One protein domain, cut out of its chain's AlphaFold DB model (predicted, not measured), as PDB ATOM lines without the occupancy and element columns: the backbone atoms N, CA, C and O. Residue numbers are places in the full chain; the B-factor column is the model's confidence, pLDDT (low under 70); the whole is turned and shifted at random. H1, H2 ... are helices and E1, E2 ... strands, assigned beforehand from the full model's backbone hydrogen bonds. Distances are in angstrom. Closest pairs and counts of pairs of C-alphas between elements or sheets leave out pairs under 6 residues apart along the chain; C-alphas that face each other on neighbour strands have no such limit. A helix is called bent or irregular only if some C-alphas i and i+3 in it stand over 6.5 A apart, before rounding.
ATOM      1  N   VAL A   5      35.317 -39.226  34.696       95.06
ATOM      2  CA  VAL A   5      34.401 -38.141  34.339       95.06
ATOM      3  C   VAL A   5      34.609 -37.021  35.347       95.06
ATOM      4  O   VAL A   5      34.426 -37.214  36.547       95.06
ATOM      5  N   GLU A   6      35.024 -35.858  34.865       95.50
ATOM      6  CA  GLU A   6      35.406 -34.707  35.676       95.50
ATOM      7  C   GLU A   6      34.469 -33.540  35.395       95.50
ATOM      8  O   GLU A   6      34.293 -33.117  34.252       95.50
ATOM      9  N   LYS A   7      33.856 -33.002  36.451       94.88
ATOM     10  CA  LYS A   7      32.897 -31.905  36.334       94.88
ATOM     11  C   LYS A   7      33.525 -30.578  36.737       94.88
ATOM     12  O   LYS A   7      33.978 -30.422  37.869       94.88
ATOM     13  N   ILE A   8      33.454 -29.590  35.849       94.75
ATOM     14  CA  ILE A   8      33.900 -28.216  36.097       94.75
ATOM     15  C   ILE A   8      32.675 -27.337  36.371       94.75
ATOM     16  O   ILE A   8      31.774 -27.221  35.543       94.75
ATOM     17  N   GLY A   9      32.612 -26.740  37.563       91.31
ATOM     18  CA  GLY A   9      31.485 -25.900  37.985       91.31
ATOM     19  C   GLY A   9      31.502 -24.489  37.385       91.31
ATOM     20  O   GLY A   9      32.550 -23.984  36.997       91.31
ATOM     21  N   GLY A  10      30.349 -23.812  37.377       86.31
ATOM     22  CA  GLY A  10      30.200 -22.484  36.754       86.31
ATOM     23  C   GLY A  10      31.121 -21.394  37.325       86.31
ATOM     24  O   GLY A  10      31.639 -20.566  36.577       86.31
ATOM     25  N   THR A  11      31.408 -21.414  38.633       86.50
ATOM     26  CA  THR A  11      32.393 -20.493  39.232       86.50
ATOM     27  C   THR A  11      33.790 -20.729  38.656       86.50
ATOM     28  O   THR A  11      34.466 -19.780  38.277       86.50
ATOM     29  N   SER A  12      34.197 -21.994  38.516       90.69
ATOM     30  CA  SER A  12      35.473 -22.372  37.900       90.69
ATOM     31  C   SER A  12      35.541 -21.968  36.427       90.69
ATOM     32  O   SER A  12      36.582 -21.515  35.970       90.69
ATOM     33  N   MET A  13      34.418 -22.033  35.707       93.50
ATOM     34  CA  MET A  13      34.327 -21.584  34.311       93.50
ATOM     35  C   MET A  13      34.512 -20.073  34.136       93.50
ATOM     36  O   MET A  13      34.782 -19.622  33.029       93.50
ATOM     37  N   SER A  14      34.418 -19.283  35.213       87.44
ATOM     38  CA  SER A  14      34.775 -17.854  35.181       87.44
ATOM     39  C   SER A  14      36.295 -17.630  35.163       87.44
ATOM     40  O   SER A  14      36.748 -16.553  34.793       87.44
ATOM     41  N   ALA A  15      37.079 -18.645  35.536       91.81
ATOM     42  CA  ALA A  15      38.541 -18.660  35.502       91.81
ATOM     43  C   ALA A  15      39.038 -19.718  34.499       91.81
ATOM     44  O   ALA A  15      39.868 -20.567  34.829       91.81
ATOM     45  N   PHE A  16      38.480 -19.695  33.285       92.44
ATOM     46  CA  PHE A  16      38.669 -20.750  32.289       92.44
ATOM     47  C   PHE A  16      40.146 -21.044  31.979       92.44
ATOM     48  O   PHE A  16      40.529 -22.211  31.974       92.44
ATOM     49  N   ASP A  17      40.991 -20.021  31.813       91.94
ATOM     50  CA  ASP A  17      42.422 -20.215  31.527       91.94
ATOM     51  C   ASP A  17      43.140 -20.983  32.648       91.94
ATOM     52  O   ASP A  17      43.922 -21.896  32.391       91.94
ATOM     53  N   ALA A  18      42.796 -20.706  33.910       93.06
ATOM     54  CA  ALA A  18      43.360 -21.432  35.044       93.06
ATOM     55  C   ALA A  18      42.934 -22.910  35.049       93.06
ATOM     56  O   ALA A  18      43.735 -23.777  35.400       93.06
ATOM     57  N   ILE A  19      41.693 -23.211  34.656       93.75
ATOM     58  CA  ILE A  19      41.208 -24.592  34.519       93.75
ATOM     59  C   ILE A  19      41.904 -25.299  33.357       93.75
ATOM     60  O   ILE A  19      42.326 -26.449  33.496       93.75
ATOM     61  N   LEU A  20      42.060 -24.612  32.230       94.06
ATOM     62  CA  LEU A  20      42.731 -25.138  31.054       94.06
ATOM     63  C   LEU A  20      44.170 -25.561  31.390       94.06
ATOM     64  O   LEU A  20      44.517 -26.732  31.224       94.06
ATOM     65  N   ASP A  21      44.965 -24.652  31.957       93.25
ATOM     66  CA  ASP A  21      46.400 -24.858  32.191       93.25
ATOM     67  C   ASP A  21      46.713 -25.844  33.322       93.25
ATOM     68  O   ASP A  21      47.714 -26.573  33.280       93.25
ATOM     69  N   ASN A  22      45.867 -25.867  34.355       93.06
ATOM     70  CA  ASN A  22      46.128 -26.658  35.555       93.06
ATOM     71  C   ASN A  22      45.398 -28.004  35.573       93.06
ATOM     72  O   ASN A  22      45.855 -28.907  36.271       93.06
ATOM     73  N   ILE A  23      44.299 -28.156  34.821       93.50
ATOM     74  CA  ILE A  23      43.438 -29.347  34.886       93.50
ATOM     75  C   ILE A  23      43.318 -30.040  33.528       93.50
ATOM     76  O   ILE A  23      43.541 -31.248  33.446       93.50
ATOM     77  N   MET A  24      42.962 -29.316  32.465       94.06
ATOM     78  CA  MET A  24      42.647 -29.949  31.175       94.06
ATOM     79  C   MET A  24      43.896 -30.329  30.378       94.06
ATOM     80  O   MET A  24      43.934 -31.401  29.779       94.06
ATOM     81  N   LEU A  25      44.941 -29.499  30.415       93.44
ATOM     82  CA  LEU A  25      46.219 -29.756  29.737       93.44
ATOM     83  C   LEU A  25      47.179 -30.643  30.549       93.44
ATOM     84  O   LEU A  25      48.332 -30.834  30.159       93.44
ATOM     85  N   ARG A  26      46.732 -31.172  31.697       91.50
ATOM     86  CA  ARG A  26      47.538 -32.020  32.583       91.50
ATOM     87  C   ARG A  26      46.834 -33.338  32.895       91.50
ATOM     88  O   ARG A  26      45.641 -33.305  33.170       91.50
ATOM     89  N   PRO A  27      47.553 -34.477  32.946       88.25
ATOM     90  CA  PRO A  27      48.981 -34.649  32.637       88.25
ATOM     91  C   PRO A  27      49.259 -34.545  31.120       88.25
ATOM     92  O   PRO A  27      48.341 -34.307  30.345       88.25
ATOM     93  N   LYS A  28      50.519 -34.724  30.679       84.44
ATOM     94  CA  LYS A  28      50.919 -34.609  29.253       84.44
ATOM     95  C   LYS A  28      50.025 -35.394  28.281       84.44
ATOM     96  O   LYS A  28      49.880 -34.975  27.140       84.44
ATOM     97  N   SER A  29      49.476 -36.531  28.716       89.19
ATOM     98  CA  SER A  29      48.415 -37.242  27.997       89.19
ATOM     99  C   SER A  29      47.070 -36.904  28.646       89.19
ATOM    100  O   SER A  29      46.811 -37.391  29.749       89.19
ATOM    101  N   PRO A  30      46.220 -36.077  28.012       92.50
ATOM    102  CA  PRO A  30      44.951 -35.657  28.600       92.50
ATOM    103  C   PRO A  30      43.799 -36.643  28.335       92.50
ATOM    104  O   PRO A  30      42.665 -36.360  28.708       92.50
ATOM    105  N   TYR A  31      44.068 -37.779  27.684       95.50
ATOM    106  CA  TYR A  31      43.077 -38.796  27.310       95.50
ATOM    107  C   TYR A  31      42.681 -39.711  28.480       95.50
ATOM    108  O   TYR A  31      43.268 -39.658  29.559       95.50
ATOM    109  N   ASN A  32      41.701 -40.591  28.247       95.50
ATOM    110  CA  ASN A  32      41.013 -41.413  29.256       95.50
ATOM    111  C   ASN A  32      40.259 -40.580  30.301       95.50
ATOM    112  O   ASN A  32      40.135 -40.969  31.465       95.50
ATOM    113  N   ARG A  33      39.763 -39.422  29.871       96.44
ATOM    114  CA  ARG A  33      39.041 -38.451  30.688       96.44
ATOM    115  C   ARG A  33      37.880 -37.904  29.879       96.44
ATOM    116  O   ARG A  33      37.954 -37.847  28.656       96.44
ATOM    117  N   VAL A  34      36.834 -37.484  30.568       96.69
ATOM    118  CA  VAL A  34      35.676 -36.781  30.017       96.69
ATOM    119  C   VAL A  34      35.457 -35.543  30.871       96.69
ATOM    120  O   VAL A  34      35.398 -35.662  32.093       96.69
ATOM    121  N   PHE A  35      35.313 -34.369  30.255       97.19
ATOM    122  CA  PHE A  35      35.048 -33.131  30.992       97.19
ATOM    123  C   PHE A  35      33.627 -32.635  30.771       97.19
ATOM    124  O   PHE A  35      33.278 -32.187  29.684       97.19
ATOM    125  N   VAL A  36      32.829 -32.643  31.834       96.69
ATOM    126  CA  VAL A  36      31.504 -32.022  31.848       96.69
ATOM    127  C   VAL A  36      31.661 -30.597  32.366       96.69
ATOM    128  O   VAL A  36      32.002 -30.386  33.532       96.69
ATOM    129  N   VAL A  37      31.421 -29.601  31.518       95.81
ATOM    130  CA  VAL A  37      31.544 -28.187  31.897       95.81
ATOM    131  C   VAL A  37      30.167 -27.566  32.119       95.81
ATOM    132  O   VAL A  37      29.229 -27.799  31.362       95.81
ATOM    133  N   SER A  38      30.023 -26.796  33.197       94.88
ATOM    134  CA  SER A  38      28.862 -25.918  33.376       94.88
ATOM    135  C   SER A  38      28.947 -24.708  32.442       94.88
ATOM    136  O   SER A  38      30.027 -24.351  31.978       94.88
ATOM    137  N   ALA A  39      27.824 -24.014  32.253       95.50
ATOM    138  CA  ALA A  39      27.819 -22.715  31.590       95.50
ATOM    139  C   ALA A  39      28.792 -21.716  32.254       95.50
ATOM    140  O   ALA A  39      29.092 -21.802  33.453       95.50
ATOM    141  N   TYR A  40      29.244 -20.728  31.478       95.69
ATOM    142  CA  TYR A  40      30.053 -19.625  31.996       95.69
ATOM    143  C   TYR A  40      29.314 -18.833  33.085       95.69
ATOM    144  O   TYR A  40      28.079 -18.782  33.131       95.69
ATOM    145  N   GLY A  41      30.080 -18.188  33.968       91.94
ATOM    146  CA  GLY A  41      29.541 -17.419  35.087       91.94
ATOM    147  C   GLY A  41      28.480 -16.402  34.652       91.94
ATOM    148  O   GLY A  41      28.702 -15.596  33.755       91.94
ATOM    149  N   GLY A  42      27.308 -16.446  35.293       91.94
ATOM    150  CA  GLY A  42      26.198 -15.522  35.034       91.94
ATOM    151  C   GLY A  42      25.348 -15.826  33.793       91.94
ATOM    152  O   GLY A  42      24.302 -15.199  33.630       91.94
ATOM    153  N   ILE A  43      25.732 -16.793  32.950       95.50
ATOM    154  CA  ILE A  43      24.950 -17.177  31.765       95.50
ATOM    155  C   ILE A  43      23.645 -17.875  32.164       95.50
ATOM    156  O   ILE A  43      22.574 -17.443  31.742       95.50
ATOM    157  N   THR A  44      23.695 -18.885  33.040       94.38
ATOM    158  CA  THR A  44      22.480 -19.564  33.536       94.38
ATOM    159  C   THR A  44      21.544 -18.606  34.276       94.38
ATOM    160  O   THR A  44      20.328 -18.692  34.120       94.38
ATOM    161  N   ASP A  45      22.090 -17.650  35.034       94.75
ATOM    162  CA  ASP A  45      21.300 -16.621  35.723       94.75
ATOM    163  C   ASP A  45      20.549 -15.720  34.722       94.75
ATOM    164  O   ASP A  45      19.398 -15.362  34.958       94.75
ATOM    165  N   ALA A  46      21.184 -15.363  33.599       96.44
ATOM    166  CA  ALA A  46      20.567 -14.562  32.540       96.44
ATOM    167  C   ALA A  46      19.517 -15.347  31.734       96.44
ATOM    168  O   ALA A  46      18.513 -14.775  31.314       96.44
ATOM    169  N   LEU A  47      19.725 -16.652  31.549       96.94
ATOM    170  CA  LEU A  47      18.770 -17.551  30.899       96.94
ATOM    171  C   LEU A  47      17.533 -17.799  31.769       96.94
ATOM    172  O   LEU A  47      16.412 -17.750  31.270       96.94
ATOM    173  N   LEU A  48      17.732 -18.048  33.065       95.00
ATOM    174  CA  LEU A  48      16.683 -18.518  33.967       95.00
ATOM    175  C   LEU A  48      16.266 -17.439  34.969       95.00
ATOM    176  O   LEU A  48      15.223 -16.805  34.813       95.00
ATOM    177  N   GLU A  49      17.069 -17.255  36.012       91.62
ATOM    178  CA  GLU A  49      16.863 -16.290  37.091       91.62
ATOM    179  C   GLU A  49      18.111 -16.240  37.976       91.62
ATOM    180  O   GLU A  49      18.672 -17.280  38.334       91.62
ATOM    181  N   CYS A  50      18.511 -15.045  38.411       89.62
ATOM    182  CA  CYS A  50      19.572 -14.915  39.400       89.62
ATOM    183  C   CYS A  50      19.032 -15.162  40.815       89.62
ATOM    184  O   CYS A  50      18.510 -14.245  41.451       89.62
ATOM    185  N   LYS A  51      19.244 -16.366  41.360       82.31
ATOM    186  CA  LYS A  51      18.751 -16.759  42.702       82.31
ATOM    187  C   LYS A  51      19.157 -15.811  43.838       82.31
ATOM    188  O   LYS A  51      18.455 -15.717  44.835       82.31
ATOM    189  N   ARG A  52      20.304 -15.132  43.713       83.88
ATOM    190  CA  ARG A  52      20.828 -14.219  44.747       83.88
ATOM    191  C   ARG A  52      20.148 -12.854  44.749       83.88
ATOM    192  O   ARG A  52      19.955 -12.283  45.813       83.88
ATOM    193  N   SER A  53      19.850 -12.315  43.568       86.75
ATOM    194  CA  SER A  53      19.295 -10.961  43.426       86.75
ATOM    195  C   SER A  53      17.801 -10.948  43.111       86.75
ATOM    196  O   SER A  53      17.191  -9.886  43.140       86.75
ATOM    197  N   GLY A  54      17.220 -12.098  42.754       87.81
ATOM    198  CA  GLY A  54      15.857 -12.197  42.226       87.81
ATOM    199  C   GLY A  54      15.695 -11.561  40.842       87.81
ATOM    200  O   GLY A  54      14.574 -11.423  40.355       87.81
ATOM    201  N   LYS A  55      16.793 -11.135  40.194       91.81
ATOM    202  CA  LYS A  55      16.718 -10.508  38.874       91.81
ATOM    203  C   LYS A  55      16.204 -11.537  37.851       91.81
ATOM    204  O   LYS A  55      16.815 -12.605  37.733       91.81
ATOM    205  N   PRO A  56      15.132 -11.219  37.100       93.56
ATOM    206  CA  PRO A  56      14.559 -12.139  36.125       93.56
ATOM    207  C   PRO A  56      15.522 -12.394  34.961       93.56
ATOM    208  O   PRO A  56      16.138 -11.459  34.436       93.56
ATOM    209  N   GLY A  57      15.631 -13.664  34.564       96.31
ATOM    210  CA  GLY A  57      16.231 -14.080  33.299       96.31
ATOM    211  C   GLY A  57      15.182 -14.227  32.194       96.31
ATOM    212  O   GLY A  57      13.991 -13.993  32.413       96.31
ATOM    213  N   ILE A  58      15.624 -14.636  31.004       98.06
ATOM    214  CA  ILE A  58      14.789 -14.816  29.800       98.06
ATOM    215  C   ILE A  58      13.555 -15.685  30.089       98.06
ATOM    216  O   ILE A  58      12.437 -15.302  29.742       98.06
ATOM    217  N   TYR A  59      13.736 -16.798  30.802       97.44
ATOM    218  CA  TYR A  59      12.656 -17.697  31.212       97.44
ATOM    219  C   TYR A  59      11.526 -16.975  31.962       97.44
ATOM    220  O   TYR A  59      10.350 -17.207  31.685       97.44
ATOM    221  N   GLN A  60      11.863 -16.079  32.896       96.31
ATOM    222  CA  GLN A  60      10.870 -15.364  33.703       96.31
ATOM    223  C   GLN A  60      10.065 -14.358  32.870       96.31
ATOM    224  O   GLN A  60       8.874 -14.173  33.127       96.31
ATOM    225  N   TYR A  61      10.680 -13.731  31.861       96.94
ATOM    226  CA  TYR A  61       9.960 -12.870  30.918       96.94
ATOM    227  C   TYR A  61       9.007 -13.691  30.038       96.94
ATOM    228  O   TYR A  61       7.833 -13.341  29.915       96.94
ATOM    229  N   ILE A  62       9.461 -14.843  29.527       96.56
ATOM    230  CA  ILE A  62       8.614 -15.766  28.751       96.56
ATOM    231  C   ILE A  62       7.421 -16.243  29.585       96.56
ATOM    232  O   ILE A  62       6.283 -16.170  29.127       96.56
ATOM    233  N   ALA A  63       7.649 -16.665  30.833       94.94
ATOM    234  CA  ALA A  63       6.591 -17.132  31.730       94.94
ATOM    235  C   ALA A  63       5.499 -16.080  31.985       94.94
ATOM    236  O   ALA A  63       4.346 -16.434  32.236       94.94
ATOM    237  N   LYS A  64       5.847 -14.792  31.881       94.44
ATOM    238  CA  LYS A  64       4.929 -13.655  32.030       94.44
ATOM    239  C   LYS A  64       4.348 -13.152  30.705       94.44
ATOM    240  O   LYS A  64       3.583 -12.193  30.734       94.44
ATOM    241  N   ARG A  65       4.682 -13.785  29.572       93.00
ATOM    242  CA  ARG A  65       4.370 -13.303  28.211       93.00
ATOM    243  C   ARG A  65       4.855 -11.862  27.974       93.00
ATOM    244  O   ARG A  65       4.209 -11.093  27.275       93.00
ATOM    245  N   ASP A  66       5.980 -11.502  28.583       94.94
ATOM    246  CA  ASP A  66       6.586 -10.177  28.466       94.94
ATOM    247  C   ASP A  66       7.546 -10.150  27.271       94.94
ATOM    248  O   ASP A  66       8.566 -10.842  27.282       94.94
ATOM    249  N   GLU A  67       7.242  -9.332  26.259       93.44
ATOM    250  CA  GLU A  67       8.028  -9.167  25.024       93.44
ATOM    251  C   GLU A  67       9.487  -8.738  25.266       93.44
ATOM    252  O   GLU A  67      10.348  -8.928  24.404       93.44
ATOM    253  N   THR A  68       9.809  -8.249  26.469       96.44
ATOM    254  CA  THR A  68      11.180  -7.947  26.907       96.44
ATOM    255  C   THR A  68      12.120  -9.155  26.792       96.44
ATOM    256  O   THR A  68      13.337  -8.973  26.703       96.44
ATOM    257  N   TRP A  69      11.596 -10.387  26.733       97.19
ATOM    258  CA  TRP A  69      12.408 -11.595  26.558       97.19
ATOM    259  C   TRP A  69      13.286 -11.559  25.295       97.19
ATOM    260  O   TRP A  69      14.433 -11.995  25.363       97.19
ATOM    261  N   LEU A  70      12.818 -10.971  24.184       97.50
ATOM    262  CA  LEU A  70      13.602 -10.845  22.944       97.50
ATOM    263  C   LEU A  70      14.818  -9.936  23.137       97.50
ATOM    264  O   LEU A  70      15.931 -10.260  22.721       97.50
ATOM    265  N   LYS A  71      14.622  -8.813  23.836       97.69
ATOM    266  CA  LYS A  71      15.719  -7.918  24.207       97.69
ATOM    267  C   LYS A  71      16.701  -8.615  25.151       97.69
ATOM    268  O   LYS A  71      17.908  -8.499  24.968       97.69
ATOM    269  N   ALA A  72      16.197  -9.374  26.124       97.94
ATOM    270  CA  ALA A  72      17.038 -10.138  27.043       97.94
ATOM    271  C   ALA A  72      17.864 -11.224  26.324       97.94
ATOM    272  O   ALA A  72      19.008 -11.466  26.709       97.94
ATOM    273  N   VAL A  73      17.326 -11.837  25.263       98.31
ATOM    274  CA  VAL A  73      18.076 -12.754  24.390       98.31
ATOM    275  C   VAL A  73      19.177 -12.020  23.625       98.31
ATOM    276  O   VAL A  73      20.309 -12.498  23.616       98.31
ATOM    277  N   ALA A  74      18.899 -10.850  23.045       98.19
ATOM    278  CA  ALA A  74      19.924 -10.056  22.361       98.19
ATOM    279  C   ALA A  74      21.061  -9.639  23.316       98.19
ATOM    280  O   ALA A  74      22.242  -9.756  22.983       98.19
ATOM    281  N   ASP A  75      20.720  -9.229  24.542       98.12
ATOM    282  CA  ASP A  75      21.702  -8.917  25.585       98.12
ATOM    283  C   ASP A  75      22.537 -10.152  25.975       98.12
ATOM    284  O   ASP A  75      23.737 -10.037  26.242       98.12
ATOM    285  N   LEU A  76      21.920 -11.339  26.021       98.19
ATOM    286  CA  LEU A  76      22.619 -12.600  26.272       98.19
ATOM    287  C   LEU A  76      23.567 -12.961  25.125       98.19
ATOM    288  O   LEU A  76      24.710 -13.327  25.396       98.19
ATOM    289  N   GLU A  77      23.122 -12.838  23.873       98.56
ATOM    290  CA  GLU A  77      23.949 -13.092  22.691       98.56
ATOM    291  C   GLU A  77      25.219 -12.244  22.750       98.56
ATOM    292  O   GLU A  77      26.322 -12.782  22.693       98.56
ATOM    293  N   MET A  78      25.086 -10.937  22.989       98.44
ATOM    294  CA  MET A  78      26.235 -10.035  23.109       98.44
ATOM    295  C   MET A  78      27.209 -10.462  24.213       98.44
ATOM    296  O   MET A  78      28.425 -10.406  24.025       98.44
ATOM    297  N   ARG A  79      26.702 -10.945  25.355       97.81
ATOM    298  CA  ARG A  79      27.551 -11.484  26.431       97.81
ATOM    299  C   ARG A  79      28.277 -12.757  26.008       97.81
ATOM    300  O   ARG A  79      29.455 -12.905  26.321       97.81
ATOM    301  N   MET A  80      27.605 -13.668  25.309       98.25
ATOM    302  CA  MET A  80      28.211 -14.911  24.822       98.25
ATOM    303  C   MET A  80      29.286 -14.646  23.759       98.25
ATOM    304  O   MET A  80      30.336 -15.288  23.783       98.25
ATOM    305  N   LEU A  81      29.074 -13.660  22.885       98.44
ATOM    306  CA  LEU A  81      30.076 -13.217  21.911       98.44
ATOM    307  C   LEU A  81      31.285 -12.565  22.589       98.44
ATOM    308  O   LEU A  81      32.418 -12.834  22.201       98.44
ATOM    309  N   LEU A  82      31.073 -11.780  23.649       97.62
ATOM    310  CA  LEU A  82      32.176 -11.222  24.437       97.62
ATOM    311  C   LEU A  82      33.013 -12.324  25.108       97.62
ATOM    312  O   LEU A  82      34.237 -12.233  25.166       97.62
ATOM    313  N   VAL A  83      32.375 -13.398  25.586       96.94
ATOM    314  CA  VAL A  83      33.100 -14.576  26.093       96.94
ATOM    315  C   VAL A  83      33.949 -15.211  24.987       96.94
ATOM    316  O   VAL A  83      35.119 -15.508  25.224       96.94
ATOM    317  N   ASN A  84      33.405 -15.378  23.777       98.00
ATOM    318  CA  ASN A  84      34.161 -15.911  22.638       98.00
ATOM    319  C   ASN A  84      35.348 -15.017  22.271       98.00
ATOM    320  O   ASN A  84      36.440 -15.520  22.014       98.00
ATOM    321  N   GLU A  85      35.148 -13.700  22.265       96.88
ATOM    322  CA  GLU A  85      36.199 -12.723  21.996       96.88
ATOM    323  C   GLU A  85      37.351 -12.824  22.995       96.88
ATOM    324  O   GLU A  85      38.507 -12.891  22.580       96.88
ATOM    325  N   ASN A  86      37.045 -12.921  24.288       94.12
ATOM    326  CA  ASN A  86      38.065 -13.086  25.321       94.12
ATOM    327  C   ASN A  86      38.787 -14.441  25.223       94.12
ATOM    328  O   ASN A  86      39.967 -14.544  25.547       94.12
ATOM    329  N   MET A  87      38.095 -15.490  24.772       93.44
ATOM    330  CA  MET A  87      38.624 -16.857  24.740       93.44
ATOM    331  C   MET A  87      39.476 -17.163  23.497       93.44
ATOM    332  O   MET A  87      40.420 -17.970  23.558       93.44
ATOM    333  N   PHE A  88      39.158 -16.533  22.365       96.06
ATOM    334  CA  PHE A  88      39.769 -16.800  21.065       96.06
ATOM    335  C   PHE A  88      40.402 -15.537  20.476       96.06
ATOM    336  O   PHE A  88      39.754 -14.763  19.777       96.06
ATOM    337  N   ALA A  89      41.714 -15.389  20.684       92.56
ATOM    338  CA  ALA A  89      42.504 -14.348  20.026       92.56
ATOM    339  C   ALA A  89      42.550 -14.525  18.494       92.56
ATOM    340  O   ALA A  89      42.600 -13.546  17.753       92.56
ATOM    341  N   ASP A  90      42.521 -15.774  18.014       94.44
ATOM    342  CA  ASP A  90      42.484 -16.081  16.586       94.44
ATOM    343  C   ASP A  90      41.090 -15.795  15.981       94.44
ATOM    344  O   ASP A  90      40.098 -16.416  16.393       94.44
ATOM    345  N   PRO A  91      40.985 -14.919  14.961       95.19
ATOM    346  CA  PRO A  91      39.701 -14.544  14.376       95.19
ATOM    347  C   PRO A  91      38.937 -15.703  13.730       95.19
ATOM    348  O   PRO A  91      37.706 -15.652  13.672       95.19
ATOM    349  N   LEU A  92      39.626 -16.730  13.219       96.44
ATOM    350  CA  LEU A  92      38.973 -17.861  12.559       96.44
ATOM    351  C   LEU A  92      38.246 -18.744  13.579       96.44
ATOM    352  O   LEU A  92      37.077 -19.075  13.384       96.44
ATOM    353  N   ASN A  93      38.911 -19.092  14.680       96.88
ATOM    354  CA  ASN A  93      38.295 -19.855  15.762       96.88
ATOM    355  C   ASN A  93      37.195 -19.054  16.466       96.88
ATOM    356  O   ASN A  93      36.124 -19.606  16.716       96.88
ATOM    357  N   ARG A  94      37.397 -17.745  16.673       98.19
ATOM    358  CA  ARG A  94      36.345 -16.860  17.196       98.19
ATOM    359  C   ARG A  94      35.089 -16.897  16.326       98.19
ATOM    360  O   ARG A  94      34.006 -17.151  16.834       98.19
ATOM    361  N   ARG A  95      35.231 -16.763  15.001       98.25
ATOM    362  CA  ARG A  95      34.091 -16.846  14.067       98.25
ATOM    363  C   ARG A  95      33.354 -18.182  14.144       98.25
ATOM    364  O   ARG A  95      32.134 -18.184  14.040       98.25
ATOM    365  N   ARG A  96      34.061 -19.303  14.325       98.19
ATOM    366  CA  ARG A  96      33.430 -20.627  14.495       98.19
ATOM    367  C   ARG A  96      32.602 -20.693  15.780       98.19
ATOM    368  O   ARG A  96      31.459 -21.139  15.732       98.19
ATOM    369  N   ALA A  97      33.157 -20.212  16.893       98.50
ATOM    370  CA  ALA A  97      32.448 -20.110  18.169       98.50
ATOM    371  C   ALA A  97      31.215 -19.199  18.073       98.50
ATOM    372  O   ALA A  97      30.133 -19.574  18.523       98.50
ATOM    373  N   ASP A  98      31.354 -18.041  17.424       98.69
ATOM    374  CA  ASP A  98      30.261 -17.089  17.217       98.69
ATOM    375  C   ASP A  98      29.150 -17.687  16.354       98.69
ATOM    376  O   ASP A  98      27.978 -17.592  16.705       98.69
ATOM    377  N   GLN A  99      29.500 -18.332  15.238       98.56
ATOM    378  CA  GLN A  99      28.530 -18.981  14.353       98.56
ATOM    379  C   GLN A  99      27.755 -20.084  15.073       98.56
ATOM    380  O   GLN A  99      26.532 -20.145  14.945       98.56
ATOM    381  N   PHE A 100      28.448 -20.921  15.850       98.44
ATOM    382  CA  PHE A 100      27.812 -21.981  16.624       98.44
ATOM    383  C   PHE A 100      26.757 -21.419  17.581       98.44
ATOM    384  O   PHE A 100      25.595 -21.827  17.523       98.44
ATOM    385  N   ILE A 101      27.130 -20.456  18.432       98.06
ATOM    386  CA  ILE A 101      26.207 -19.961  19.456       98.06
ATOM    387  C   ILE A 101      25.082 -19.108  18.864       98.06
ATOM    388  O   ILE A 101      23.941 -19.227  19.303       98.06
ATOM    389  N   LYS A 102      25.351 -18.327  17.810       98.50
ATOM    390  CA  LYS A 102      24.311 -17.573  17.093       98.50
ATOM    391  C   LYS A 102      23.262 -18.485  16.474       98.50
ATOM    392  O   LYS A 102      22.071 -18.195  16.582       98.50
ATOM    393  N   SER A 103      23.689 -19.593  15.863       97.56
ATOM    394  CA  SER A 103      22.765 -20.591  15.315       97.56
ATOM    395  C   SER A 103      21.851 -21.132  16.412       97.56
ATOM    396  O   SER A 103      20.635 -21.107  16.262       97.56
ATOM    397  N   ARG A 104      22.425 -21.531  17.554       96.50
ATOM    398  CA  ARG A 104      21.660 -22.055  18.694       96.50
ATOM    399  C   ARG A 104      20.680 -21.035  19.269       96.50
ATOM    400  O   ARG A 104      19.538 -21.378  19.551       96.50
ATOM    401  N   ILE A 105      21.084 -19.776  19.399       97.69
ATOM    402  CA  ILE A 105      20.190 -18.708  19.861       97.69
ATOM    403  C   ILE A 105      19.048 -18.481  18.862       97.69
ATOM    404  O   ILE A 105      17.895 -18.377  19.274       97.69
ATOM    405  N   THR A 106      19.342 -18.458  17.561       97.56
ATOM    406  CA  THR A 106      18.338 -18.264  16.499       97.56
ATOM    407  C   THR A 106      17.288 -19.376  16.509       97.56
ATOM    408  O   THR A 106      16.084 -19.102  16.493       97.56
ATOM    409  N   ASP A 107      17.740 -20.626  16.600       95.88
ATOM    410  CA  ASP A 107      16.874 -21.800  16.708       95.88
ATOM    411  C   ASP A 107      16.011 -21.729  17.979       95.88
ATOM    412  O   ASP A 107      14.805 -21.987  17.932       95.88
ATOM    413  N   ALA A 108      16.601 -21.310  19.107       95.44
ATOM    414  CA  ALA A 108      15.888 -21.176  20.373       95.44
ATOM    415  C   ALA A 108      14.763 -20.142  20.304       95.44
ATOM    416  O   ALA A 108      13.629 -20.423  20.691       95.44
ATOM    417  N   VAL A 109      15.077 -18.952  19.784       96.88
ATOM    418  CA  VAL A 109      14.114 -17.861  19.599       96.88
ATOM    419  C   VAL A 109      12.976 -18.311  18.696       96.88
ATOM    420  O   VAL A 109      11.814 -18.101  19.042       96.88
ATOM    421  N   SER A 110      13.291 -18.972  17.581       96.75
ATOM    422  CA  SER A 110      12.288 -19.467  16.634       96.75
ATOM    423  C   SER A 110      11.358 -20.488  17.293       96.75
ATOM    424  O   SER A 110      10.139 -20.360  17.226       96.75
ATOM    425  N   CYS A 111      11.922 -21.468  18.005       95.00
ATOM    426  CA  CYS A 111      11.158 -22.493  18.714       95.00
ATOM    427  C   CYS A 111      10.232 -21.892  19.787       95.00
ATOM    428  O   CYS A 111       9.032 -22.175  19.807       95.00
ATOM    429  N   ILE A 112      10.765 -21.024  20.652       95.75
ATOM    430  CA  ILE A 112      10.003 -20.393  21.737       95.75
ATOM    431  C   ILE A 112       8.895 -19.495  21.176       95.75
ATOM    432  O   ILE A 112       7.775 -19.529  21.685       95.75
ATOM    433  N   THR A 113       9.176 -18.738  20.112       96.44
ATOM    434  CA  THR A 113       8.173 -17.903  19.431       96.44
ATOM    435  C   THR A 113       7.012 -18.759  18.928       96.44
ATOM    436  O   THR A 113       5.865 -18.485  19.276       96.44
ATOM    437  N   ASN A 114       7.303 -19.872  18.245       95.31
ATOM    438  CA  ASN A 114       6.275 -20.799  17.762       95.31
ATOM    439  C   ASN A 114       5.425 -21.385  18.907       95.31
ATOM    440  O   ASN A 114       4.208 -21.535  18.768       95.31
ATOM    441  N   ILE A 115       6.035 -21.703  20.057       94.31
ATOM    442  CA  ILE A 115       5.304 -22.188  21.241       94.31
ATOM    443  C   ILE A 115       4.365 -21.102  21.781       94.31
ATOM    444  O   ILE A 115       3.200 -21.385  22.075       94.31
ATOM    445  N   ILE A 116       4.845 -19.862  21.909       93.62
ATOM    446  CA  ILE A 116       4.045 -18.732  22.401       93.62
ATOM    447  C   ILE A 116       2.857 -18.464  21.469       93.62
ATOM    448  O   ILE A 116       1.737 -18.285  21.956       93.62
ATOM    449  N   GLU A 117       3.079 -18.482  20.154       92.88
ATOM    450  CA  GLU A 117       2.036 -18.329  19.133       92.88
ATOM    451  C   GLU A 117       1.009 -19.467  19.188       92.88
ATOM    452  O   GLU A 117      -0.196 -19.220  19.195       92.88
ATOM    453  N   THR A 118       1.460 -20.713  19.343       92.31
ATOM    454  CA  THR A 118       0.569 -21.875  19.519       92.31
ATOM    455  C   THR A 118      -0.307 -21.725  20.770       92.31
ATOM    456  O   THR A 118      -1.490 -22.064  20.767       92.31
ATOM    457  N   CYS A 119       0.232 -21.130  21.834       92.00
ATOM    458  CA  CYS A 119      -0.500 -20.843  23.070       92.00
ATOM    459  C   CYS A 119      -1.463 -19.642  22.974       92.00
ATOM    460  O   CYS A 119      -1.942 -19.172  24.016       92.00
ATOM    461  N   GLN A 120      -1.716 -19.104  21.774       88.44
ATOM    462  CA  GLN A 120      -2.819 -18.172  21.507       88.44
ATOM    463  C   GLN A 120      -4.146 -18.908  21.262       88.44
ATOM    464  O   GLN A 120      -5.215 -18.332  21.460       88.44
ATOM    465  N   TYR A 121      -4.099 -20.190  20.889       86.56
ATOM    466  CA  TYR A 121      -5.285 -21.026  20.733       86.56
ATOM    467  C   TYR A 121      -5.670 -21.654  22.076       86.56
ATOM    468  O   TYR A 121      -4.836 -22.242  22.759       86.56
ATOM    469  N   GLY A 122      -6.953 -21.577  22.447       81.94
ATOM    470  CA  GLY A 122      -7.447 -21.948  23.784       81.94
ATOM    471  C   GLY A 122      -7.266 -23.414  24.209       81.94
ATOM    472  O   GLY A 122      -7.544 -23.742  25.356       81.94
ATOM    473  N   GLN A 123      -6.802 -24.293  23.316       86.44
ATOM    474  CA  GLN A 123      -6.465 -25.688  23.632       86.44
ATOM    475  C   GLN A 123      -5.053 -25.848  24.214       86.44
ATOM    476  O   GLN A 123      -4.763 -26.864  24.842       86.44
ATOM    477  N   PHE A 124      -4.180 -24.855  24.031       89.06
ATOM    478  CA  PHE A 124      -2.790 -24.901  24.469       89.06
ATOM    479  C   PHE A 124      -2.543 -23.875  25.569       89.06
ATOM    480  O   PHE A 124      -3.067 -22.762  25.558       89.06
ATOM    481  N   SER A 125      -1.705 -24.240  26.535       90.38
ATOM    482  CA  SER A 125      -1.340 -23.347  27.630       90.38
ATOM    483  C   SER A 125       0.163 -23.343  27.822       90.38
ATOM    484  O   SER A 125       0.769 -24.387  28.065       90.38
ATOM    485  N   LEU A 126       0.735 -22.136  27.788       91.88
ATOM    486  CA  LEU A 126       2.168 -21.895  27.940       91.88
ATOM    487  C   LEU A 126       2.731 -22.556  29.201       91.88
ATOM    488  O   LEU A 126       3.844 -23.063  29.175       91.88
ATOM    489  N   ARG A 127       1.936 -22.624  30.279       90.88
ATOM    490  CA  ARG A 127       2.330 -23.239  31.552       90.88
ATOM    491  C   ARG A 127       2.782 -24.696  31.402       90.88
ATOM    492  O   ARG A 127       3.672 -25.101  32.139       90.88
ATOM    493  N   HIS A 128       2.206 -25.450  30.462       90.62
ATOM    494  CA  HIS A 128       2.595 -26.843  30.205       90.62
ATOM    495  C   HIS A 128       3.962 -26.959  29.531       90.62
ATOM    496  O   HIS A 128       4.631 -27.964  29.724       90.62
ATOM    497  N   TYR A 129       4.376 -25.934  28.779       91.81
ATOM    498  CA  TYR A 129       5.645 -25.899  28.050       91.81
ATOM    499  C   TYR A 129       6.780 -25.233  28.837       91.81
ATOM    500  O   TYR A 129       7.940 -25.318  28.440       91.81
ATOM    501  N   LEU A 130       6.474 -24.538  29.941       92.88
ATOM    502  CA  LEU A 130       7.482 -23.825  30.729       92.88
ATOM    503  C   LEU A 130       8.623 -24.727  31.231       92.88
ATOM    504  O   LEU A 130       9.770 -24.296  31.109       92.88
ATOM    505  N   PRO A 131       8.389 -25.952  31.741       91.62
ATOM    506  CA  PRO A 131       9.487 -26.838  32.128       91.62
ATOM    507  C   PRO A 131      10.444 -27.124  30.965       91.62
ATOM    508  O   PRO A 131      11.651 -26.979  31.112       91.62
ATOM    509  N   GLN A 132       9.917 -27.422  29.777       90.12
ATOM    510  CA  GLN A 132      10.726 -27.718  28.592       90.12
ATOM    511  C   GLN A 132      11.467 -26.473  28.094       90.12
ATOM    512  O   GLN A 132      12.642 -26.559  27.754       90.12
ATOM    513  N   ILE A 133      10.825 -25.298  28.114       93.31
ATOM    514  CA  ILE A 133      11.480 -24.023  27.782       93.31
ATOM    515  C   ILE A 133      12.629 -23.736  28.754       93.31
ATOM    516  O   ILE A 133      13.679 -23.253  28.336       93.31
ATOM    517  N   ARG A 134      12.454 -24.031  30.047       93.75
ATOM    518  CA  ARG A 134      13.495 -23.848  31.064       93.75
ATOM    519  C   ARG A 134      14.729 -24.695  30.752       93.75
ATOM    520  O   ARG A 134      15.832 -24.152  30.729       93.75
ATOM    521  N   GLU A 135      14.536 -25.985  30.494       89.44
ATOM    522  CA  GLU A 135      15.624 -26.908  30.150       89.44
ATOM    523  C   GLU A 135      16.312 -26.494  28.845       89.44
ATOM    524  O   GLU A 135      17.537 -26.372  28.775       89.44
ATOM    525  N   PHE A 136      15.510 -26.166  27.833       91.19
ATOM    526  CA  PHE A 136      15.997 -25.737  26.532       91.19
ATOM    527  C   PHE A 136      16.847 -24.465  26.621       91.19
ATOM    528  O   PHE A 136      17.955 -24.427  26.086       91.19
ATOM    529  N   LEU A 137      16.397 -23.457  27.375       94.56
ATOM    530  CA  LEU A 137      17.186 -22.258  27.649       94.56
ATOM    531  C   LEU A 137      18.476 -22.587  28.400       94.56
ATOM    532  O   LEU A 137      19.540 -22.142  27.982       94.56
ATOM    533  N   SER A 138      18.410 -23.363  29.484       92.62
ATOM    534  CA  SER A 138      19.591 -23.710  30.288       92.62
ATOM    535  C   SER A 138      20.682 -24.385  29.445       92.62
ATOM    536  O   SER A 138      21.865 -24.037  29.543       92.62
ATOM    537  N   SER A 139      20.263 -25.266  28.531       93.06
ATOM    538  CA  SER A 139      21.156 -25.998  27.635       93.06
ATOM    539  C   SER A 139      21.992 -25.107  26.707       93.06
ATOM    540  O   SER A 139      23.107 -25.487  26.352       93.06
ATOM    541  N   LEU A 140      21.528 -23.895  26.369       96.06
ATOM    542  CA  LEU A 140      22.289 -22.945  25.547       96.06
ATOM    543  C   LEU A 140      23.625 -22.582  26.196       96.06
ATOM    544  O   LEU A 140      24.659 -22.537  25.529       96.06
ATOM    545  N   GLY A 141      23.612 -22.329  27.507       96.12
ATOM    546  CA  GLY A 141      24.818 -21.968  28.246       96.12
ATOM    547  C   GLY A 141      25.817 -23.122  28.327       96.12
ATOM    548  O   GLY A 141      27.026 -22.919  28.208       96.12
ATOM    549  N   GLU A 142      25.313 -24.342  28.495       95.19
ATOM    550  CA  GLU A 142      26.125 -25.558  28.566       95.19
ATOM    551  C   GLU A 142      26.721 -25.895  27.196       95.19
ATOM    552  O   GLU A 142      27.934 -26.077  27.094       95.19
ATOM    553  N   ALA A 143      25.910 -25.858  26.136       96.50
ATOM    554  CA  ALA A 143      26.350 -26.018  24.752       96.50
ATOM    555  C   ALA A 143      27.439 -25.004  24.383       96.50
ATOM    556  O   ALA A 143      28.471 -25.389  23.835       96.50
ATOM    557  N   HIS A 144      27.253 -23.730  24.743       97.75
ATOM    558  CA  HIS A 144      28.243 -22.674  24.519       97.75
ATOM    559  C   HIS A 144      29.590 -23.013  25.163       97.75
ATOM    560  O   HIS A 144      30.620 -23.037  24.490       97.75
ATOM    561  N   SER A 145      29.574 -23.329  26.457       97.56
ATOM    562  CA  SER A 145      30.794 -23.631  27.207       97.56
ATOM    563  C   SER A 145      31.498 -24.911  26.747       97.56
ATOM    564  O   SER A 145      32.724 -24.920  26.602       97.56
ATOM    565  N   ALA A 146      30.752 -25.978  26.460       97.75
ATOM    566  CA  ALA A 146      31.299 -27.257  26.020       97.75
ATOM    567  C   ALA A 146      31.880 -27.171  24.602       97.75
ATOM    568  O   ALA A 146      33.004 -27.628  24.371       97.75
ATOM    569  N   TYR A 147      31.177 -26.515  23.672       98.31
ATOM    570  CA  TYR A 147      31.672 -26.295  22.314       98.31
ATOM    571  C   TYR A 147      32.967 -25.481  22.318       98.31
ATOM    572  O   TYR A 147      33.967 -25.889  21.723       98.31
ATOM    573  N   ASN A 148      32.977 -24.361  23.043       98.31
ATOM    574  CA  ASN A 148      34.150 -23.508  23.152       98.31
ATOM    575  C   ASN A 148      35.339 -24.243  23.769       98.31
ATOM    576  O   ASN A 148      36.457 -24.131  23.269       98.31
ATOM    577  N   THR A 149      35.106 -25.021  24.827       98.12
ATOM    578  CA  THR A 149      36.150 -25.822  25.479       98.12
ATOM    579  C   THR A 149      36.773 -26.810  24.495       98.12
ATOM    580  O   THR A 149      37.996 -26.832  24.340       98.12
ATOM    581  N   ALA A 150      35.951 -27.571  23.764       98.31
ATOM    582  CA  ALA A 150      36.438 -28.498  22.746       98.31
ATOM    583  C   ALA A 150      37.211 -27.772  21.635       98.31
ATOM    584  O   ALA A 150      38.295 -28.205  21.242       98.31
ATOM    585  N   LEU A 151      36.693 -26.639  21.150       98.31
ATOM    586  CA  LEU A 151      37.355 -25.841  20.121       98.31
ATOM    587  C   LEU A 151      38.712 -25.310  20.605       98.31
ATOM    588  O   LEU A 151      39.702 -25.440  19.889       98.31
ATOM    589  N   LYS A 152      38.790 -24.769  21.824       97.62
ATOM    590  CA  LYS A 152      40.035 -24.255  22.408       97.62
ATOM    591  C   LYS A 152      41.077 -25.354  22.577       97.62
ATOM    592  O   LYS A 152      42.224 -25.152  22.191       97.62
ATOM    593  N   LEU A 153      40.686 -26.525  23.071       97.19
ATOM    594  CA  LEU A 153      41.582 -27.678  23.189       97.19
ATOM    595  C   LEU A 153      42.147 -28.105  21.824       97.19
ATOM    596  O   LEU A 153      43.351 -28.339  21.715       97.19
ATOM    597  N   LYS A 154      41.329 -28.086  20.761       96.88
ATOM    598  CA  LYS A 154      41.807 -28.332  19.387       96.88
ATOM    599  C   LYS A 154      42.851 -27.316  18.935       96.88
ATOM    600  O   LYS A 154      43.822 -27.706  18.292       96.88
ATOM    601  N   THR A 155      42.699 -26.035  19.291       95.56
ATOM    602  CA  THR A 155      43.717 -25.013  18.963       95.56
ATOM    603  C   THR A 155      45.071 -25.272  19.628       95.56
ATOM    604  O   THR A 155      46.086 -24.771  19.157       95.56
ATOM    605  N   LEU A 156      45.094 -26.087  20.687       95.06
ATOM    606  CA  LEU A 156      46.288 -26.473  21.438       95.06
ATOM    607  C   LEU A 156      46.799 -27.875  21.067       95.06
ATOM    608  O   LEU A 156      47.650 -28.426  21.760       95.06
ATOM    609  N   GLY A 157      46.282 -28.464  19.984       95.12
ATOM    610  CA  GLY A 157      46.702 -29.779  19.502       95.12
ATOM    611  C   GLY A 157      46.102 -30.964  20.263       95.12
ATOM    612  O   GLY A 157      46.516 -32.098  20.030       95.12
ATOM    613  N   ILE A 158      45.126 -30.737  21.148       96.94
ATOM    614  CA  ILE A 158      44.393 -31.817  21.815       96.94
ATOM    615  C   ILE A 158      43.204 -32.230  20.951       96.94
ATOM    616  O   ILE A 158      42.383 -31.398  20.559       96.94
ATOM    617  N   ASN A 159      43.081 -33.528  20.682       97.00
ATOM    618  CA  ASN A 159      41.954 -34.082  19.942       97.00
ATOM    619  C   ASN A 159      40.694 -34.115  20.825       97.00
ATOM    620  O   ASN A 159      40.346 -35.148  21.385       97.00
ATOM    621  N   ALA A 160      40.056 -32.964  21.037       97.62
ATOM    622  CA  ALA A 160      38.857 -32.851  21.865       97.62
ATOM    623  C   ALA A 160      37.575 -32.961  21.034       97.62
ATOM    624  O   ALA A 160      37.487 -32.390  19.951       97.62
ATOM    625  N   THR A 161      36.546 -33.613  21.563       97.38
ATOM    626  CA  THR A 161      35.280 -33.830  20.849       97.38
ATOM    627  C   THR A 161      34.140 -33.214  21.640       97.38
ATOM    628  O   THR A 161      33.880 -33.607  22.771       97.38
ATOM    629  N   PHE A 162      33.462 -32.225  21.056       97.31
ATOM    630  CA  PHE A 162      32.216 -31.703  21.613       97.31
ATOM    631  C   PHE A 162      31.132 -32.776  21.482       97.31
ATOM    632  O   PHE A 162      30.901 -33.273  20.380       97.31
ATOM    633  N   VAL A 163      30.486 -33.126  22.595       95.06
ATOM    634  CA  VAL A 163      29.414 -34.125  22.626       95.06
ATOM    635  C   VAL A 163      28.127 -33.434  23.056       95.06
ATOM    636  O   VAL A 163      27.958 -33.057  24.212       95.06
ATOM    637  N   ASP A 164      27.214 -33.232  22.116       91.50
ATOM    638  CA  ASP A 164      25.955 -32.572  22.432       91.50
ATOM    639  C   ASP A 164      24.965 -33.562  23.051       91.50
ATOM    640  O   ASP A 164      24.421 -34.429  22.366       91.50
ATOM    641  N   LEU A 165      24.745 -33.430  24.356       90.00
ATOM    642  CA  LEU A 165      23.780 -34.213  25.120       90.00
ATOM    643  C   LEU A 165      22.550 -33.383  25.519       90.00
ATOM    644  O   LEU A 165      21.691 -33.881  26.240       90.00
ATOM    645  N   SER A 166      22.435 -32.141  25.037       83.25
ATOM    646  CA  SER A 166      21.307 -31.250  25.351       83.25
ATOM    647  C   SER A 166      19.972 -31.697  24.751       83.25
ATOM    648  O   SER A 166      18.929 -31.164  25.113       83.25
ATOM    649  N   GLY A 167      19.993 -32.650  23.812       76.81
ATOM    650  CA  GLY A 167      18.804 -33.043  23.054       76.81
ATOM    651  C   GLY A 167      18.408 -32.041  21.966       76.81
ATOM    652  O   GLY A 167      17.285 -32.101  21.481       76.81
ATOM    653  N   TRP A 168      19.317 -31.137  21.573       79.44
ATOM    654  CA  TRP A 168      19.065 -30.143  20.522       79.44
ATOM    655  C   TRP A 168      18.680 -30.754  19.176       79.44
ATOM    656  O   TRP A 168      17.784 -30.272  18.490       79.44
ATOM    657  N   ASP A 169      19.364 -31.833  18.806       69.69
ATOM    658  CA  ASP A 169      18.967 -32.665  17.685       69.69
ATOM    659  C   ASP A 169      17.981 -33.726  18.196       69.69
ATOM    660  O   ASP A 169      18.211 -34.329  19.247       69.69
ATOM    661  N   ASN A 170      16.960 -34.056  17.394       60.97
ATOM    662  CA  ASN A 170      16.008 -35.174  17.580       60.97
ATOM    663  C   ASN A 170      16.678 -36.576  17.555       60.97
ATOM    664  O   ASN A 170      16.146 -37.546  17.027       60.97
ATOM    665  N   LYS A 171      17.901 -36.711  18.063       58.94
ATOM    666  CA  LYS A 171      18.670 -37.958  18.153       58.94
ATOM    667  C   LYS A 171      18.692 -38.517  19.578       58.94
ATOM    668  O   LYS A 171      19.197 -39.624  19.784       58.94
ATOM    669  N   SER A 172      18.122 -37.794  20.540       61.84
ATOM    670  CA  SER A 172      18.086 -38.153  21.960       61.84
ATOM    671  C   SER A 172      16.723 -38.726  22.360       61.84
ATOM    672  O   SER A 172      15.945 -38.085  23.053       61.84
ATOM    673  N   TYR A 173      16.431 -39.948  21.908       64.62
ATOM    674  CA  TYR A 173      15.298 -40.749  22.394       64.62
ATOM    675  C   TYR A 173      15.785 -42.003  23.132       64.62
ATOM    676  O   TYR A 173      16.837 -42.559  22.782       64.62
ATOM    677  N   GLY A 174      14.982 -42.480  24.085       74.69
ATOM    678  CA  GLY A 174      15.298 -43.622  24.953       74.69
ATOM    679  C   GLY A 174      15.860 -43.181  26.301       74.69
ATOM    680  O   GLY A 174      15.945 -41.989  26.553       74.69
ATOM    681  N   SER A 175      16.230 -44.127  27.165       82.94
ATOM    682  CA  SER A 175      16.711 -43.811  28.514       82.94
ATOM    683  C   SER A 175      17.977 -42.942  28.500       82.94
ATOM    684  O   SER A 175      18.712 -42.904  27.510       82.94
ATOM    685  N   LEU A 176      18.273 -42.287  29.627       79.75
ATOM    686  CA  LEU A 176      19.512 -41.525  29.816       79.75
ATOM    687  C   LEU A 176      20.757 -42.338  29.422       79.75
ATOM    688  O   LEU A 176      21.623 -41.854  28.692       79.75
ATOM    689  N   ASP A 177      20.807 -43.597  29.855       85.50
ATOM    690  CA  ASP A 177      21.901 -44.510  29.539       85.50
ATOM    691  C   ASP A 177      22.022 -44.761  28.035       85.50
ATOM    692  O   ASP A 177      23.133 -44.831  27.512       85.50
ATOM    693  N   ASP A 178      20.902 -44.883  27.321       86.31
ATOM    694  CA  ASP A 178      20.906 -45.111  25.874       86.31
ATOM    695  C   ASP A 178      21.381 -43.876  25.112       86.31
ATOM    696  O   ASP A 178      22.148 -44.003  24.156       86.31
ATOM    697  N   VAL A 179      20.968 -42.683  25.550       85.56
ATOM    698  CA  VAL A 179      21.425 -41.412  24.975       85.56
ATOM    699  C   VAL A 179      22.937 -41.268  25.153       85.56
ATOM    700  O   VAL A 179      23.643 -40.995  24.179       85.56
ATOM    701  N   ILE A 180      23.456 -41.532  26.357       88.31
ATOM    702  CA  ILE A 180      24.897 -41.475  26.641       88.31
ATOM    703  C   ILE A 180      25.651 -42.530  25.822       88.31
ATOM    704  O   ILE A 180      26.621 -42.197  25.139       88.31
ATOM    705  N   LYS A 181      25.202 -43.792  25.822       89.12
ATOM    706  CA  LYS A 181      25.835 -44.869  25.038       89.12
ATOM    707  C   LYS A 181      25.889 -44.524  23.554       89.12
ATOM    708  O   LYS A 181      26.929 -44.702  22.922       89.12
ATOM    709  N   ARG A 182      24.794 -43.998  22.996       89.00
ATOM    710  CA  ARG A 182      24.710 -43.595  21.585       89.00
ATOM    711  C   ARG A 182      25.680 -42.462  21.272       89.00
ATOM    712  O   ARG A 182      26.425 -42.555  20.301       89.00
ATOM    713  N   ALA A 183      25.719 -41.431  22.112       89.31
ATOM    714  CA  ALA A 183      26.615 -40.295  21.930       89.31
ATOM    715  C   ALA A 183      28.102 -40.688  22.007       89.31
ATOM    716  O   ALA A 183      28.927 -40.115  21.299       89.31
ATOM    717  N   PHE A 184      28.438 -41.700  22.813       91.50
ATOM    718  CA  PHE A 184      29.804 -42.205  22.975       91.50
ATOM    719  C   PHE A 184      30.159 -43.393  22.068       91.50
ATOM    720  O   PHE A 184      31.299 -43.847  22.096       91.50
ATOM    721  N   THR A 185      29.236 -43.889  21.232       91.44
ATOM    722  CA  THR A 185      29.450 -45.109  20.421       91.44
ATOM    723  C   THR A 185      30.674 -45.009  19.505       91.44
ATOM    724  O   THR A 185      31.390 -45.990  19.333       91.44
ATOM    725  N   ASN A 186      30.936 -43.822  18.950       90.50
ATOM    726  CA  ASN A 186      32.038 -43.587  18.011       90.50
ATOM    727  C   ASN A 186      33.218 -42.825  18.639       90.50
ATOM    728  O   ASN A 186      34.047 -42.298  17.906       90.50
ATOM    729  N   ILE A 187      33.278 -42.732  19.970       94.62
ATOM    730  CA  ILE A 187      34.305 -41.970  20.685       94.62
ATOM    731  C   ILE A 187      35.336 -42.930  21.275       94.62
ATOM    732  O   ILE A 187      35.048 -43.681  22.209       94.62
ATOM    733  N   ASP A 188      36.570 -42.861  20.778       95.12
ATOM    734  CA  ASP A 188      37.707 -43.551  21.386       95.12
ATOM    735  C   ASP A 188      38.357 -42.645  22.440       95.12
ATOM    736  O   ASP A 188      39.242 -41.846  22.136       95.12
ATOM    737  N   VAL A 189      37.945 -42.786  23.704       95.00
ATOM    738  CA  VAL A 189      38.462 -41.979  24.830       95.00
ATOM    739  C   VAL A 189      39.974 -42.110  25.052       95.00
ATOM    740  O   VAL A 189      40.550 -41.322  25.798       95.00
ATOM    741  N   THR A 190      40.638 -43.091  24.428       95.38
ATOM    742  CA  THR A 190      42.103 -43.230  24.480       95.38
ATOM    743  C   THR A 190      42.822 -42.285  23.509       95.38
ATOM    744  O   THR A 190      44.020 -42.047  23.661       95.38
ATOM    745  N   LYS A 191      42.093 -41.734  22.528       95.19
ATOM    746  CA  LYS A 191      42.595 -40.844  21.466       95.19
ATOM    747  C   LYS A 191      41.844 -39.521  21.368       95.19
ATOM    748  O   LYS A 191      42.323 -38.609  20.696       95.19
ATOM    749  N   GLU A 192      40.674 -39.430  21.986       96.38
ATOM    750  CA  GLU A 192      39.805 -38.262  21.999       96.38
ATOM    751  C   GLU A 192      39.498 -37.836  23.433       96.38
ATOM    752  O   GLU A 192      39.372 -38.670  24.328       96.38
ATOM    753  N   LEU A 193      39.370 -36.527  23.648       97.31
ATOM    754  CA  LEU A 193      38.968 -35.926  24.916       97.31
ATOM    755  C   LEU A 193      37.525 -35.408  24.805       97.31
ATOM    756  O   LEU A 193      37.311 -34.324  24.254       97.31
ATOM    757  N   PRO A 194      36.516 -36.150  25.289       97.56
ATOM    758  CA  PRO A 194      35.122 -35.772  25.113       97.56
ATOM    759  C   PRO A 194      34.731 -34.656  26.077       97.56
ATOM    760  O   PRO A 194      35.005 -34.724  27.279       97.56
ATOM    761  N   ILE A 195      34.040 -33.656  25.539       97.75
ATOM    762  CA  ILE A 195      33.485 -32.514  26.258       97.75
ATOM    763  C   ILE A 195      31.961 -32.528  26.074       97.75
ATOM    764  O   ILE A 195      31.440 -31.865  25.168       97.75
ATOM    765  N   PRO A 196      31.235 -33.344  26.854       95.94
ATOM    766  CA  PRO A 196      29.787 -33.352  26.812       95.94
ATOM    767  C   PRO A 196      29.170 -32.091  27.414       95.94
ATOM    768  O   PRO A 196      29.679 -31.540  28.395       95.94
ATOM    769  N   THR A 197      28.028 -31.666  26.867       93.50
ATOM    770  CA  THR A 197      27.133 -30.761  27.601       93.50
ATOM    771  C   THR A 197      26.666 -31.435  28.886       93.50
ATOM    772  O   THR A 197      26.589 -32.666  28.968       93.50
TER     773      THR A 197
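Overview. This is residues 5 to 197 of the 209 residues of the protein "Putative aspartokinase" of Photobacterium profundum (strain SS9) (UniProt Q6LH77). Three long helices, H5, H6 and H7, form an up-and-down bundle that gives the domain its length, with the short H3 and H4 covering the groove between H5 and H7. Four short strands lie side by side as the parallel pairs E1 E2 and E3 E4, with E2 next to E4; E2, E3 and E4 pack on the later part of H7 while E1 lies beyond E2, apart from H7, and H1 and H2 link the first pair, while H8 lies beyond E3, apart from the bundle. The 193 printed residues hold eight named helices and four named strands, in the order E1 H1 H2 E2 H3 H4 H5 H6 H7 E3 H8 E4, and the class is mostly helix. The whole is compact, with a radius of gyration of the C-alphas of 17.5 A, yet elongated, spanning 59 by 36 by 32 A.

Arrangement. E1, residues 5 to 8, and E2, residues 33 to 37, are parallel, at 30 degrees, with N 6 and O 34 2.8 A apart, within hydrogen-bond range. E3, residues 160 to 163, and E4, residues 193 to 196, are parallel, at 24 degrees, with N 161 and O 193 at 2.9 A. The closest C-alphas of E2 and E4 are those of Phe 35 and Ile 195, 5.0 A apart. Each pair belongs to a strand-helix-strand unit, two parallel strands joined through helices, with a right-handed crossover: H1, residues 10 to 13, and H2, residues 16 to 24, in the first, and H8, residues 176 to 184, in the second. H7, residues 126 to 155, comes closest to E3 at the C-alphas of Ala 150 and Ala 160, 5.1 A. H6, residues 91 to 118, touches H7 at a shallow tilt of 8 degrees, opposite ways, closest at the C-alphas of Ile 101 and His 144, 6.1 A; the two form a hairpin. H5, residues 68 to 87, forms a hairpin with H6, closest at the C-alphas of Asn 84 and Arg 94, 5.9 A. H3, residues 43 to 47, touches H7, closest at the C-alphas of Leu 47 and Leu 137, 5.9 A. H4, residues 58 to 63, touches H5, closest at the C-alphas of Ile 58 and Trp 69, 5.2 A. H8 and H7 are apart. Every O i to N i+4 pair is within hydrogen-bond range in H2, H3, H4, H5, H6 and H8; H7 has 21 of 26, and H1 is too short for such a pair.

Along the chain. E1 begins at C-alpha 5, (34.401, -38.141, 34.339). H5 measures 28.9 A, H6 40.1 A and H7 42.6 A from first to last C-alpha. H7 runs from (2.168, -21.895, 27.940) to (43.717, -25.013, 18.963); it is irregular, C-alphas 128 and 131 being 7.2 A apart, with a kink of 28 degrees near residue 133. E4 ends at C-alpha 196, (29.787, -33.352, 26.812).

Size, cuts and confidence. The two C-alphas farthest apart, those of Lys 28 and Gly 122, are 60.0 A apart. The printed part has no cut, and the one long link is E3 to H8, 12 residues. Mean pLDDT of the printed part is 93.0; residues 169 to 173, in that link, are under 70.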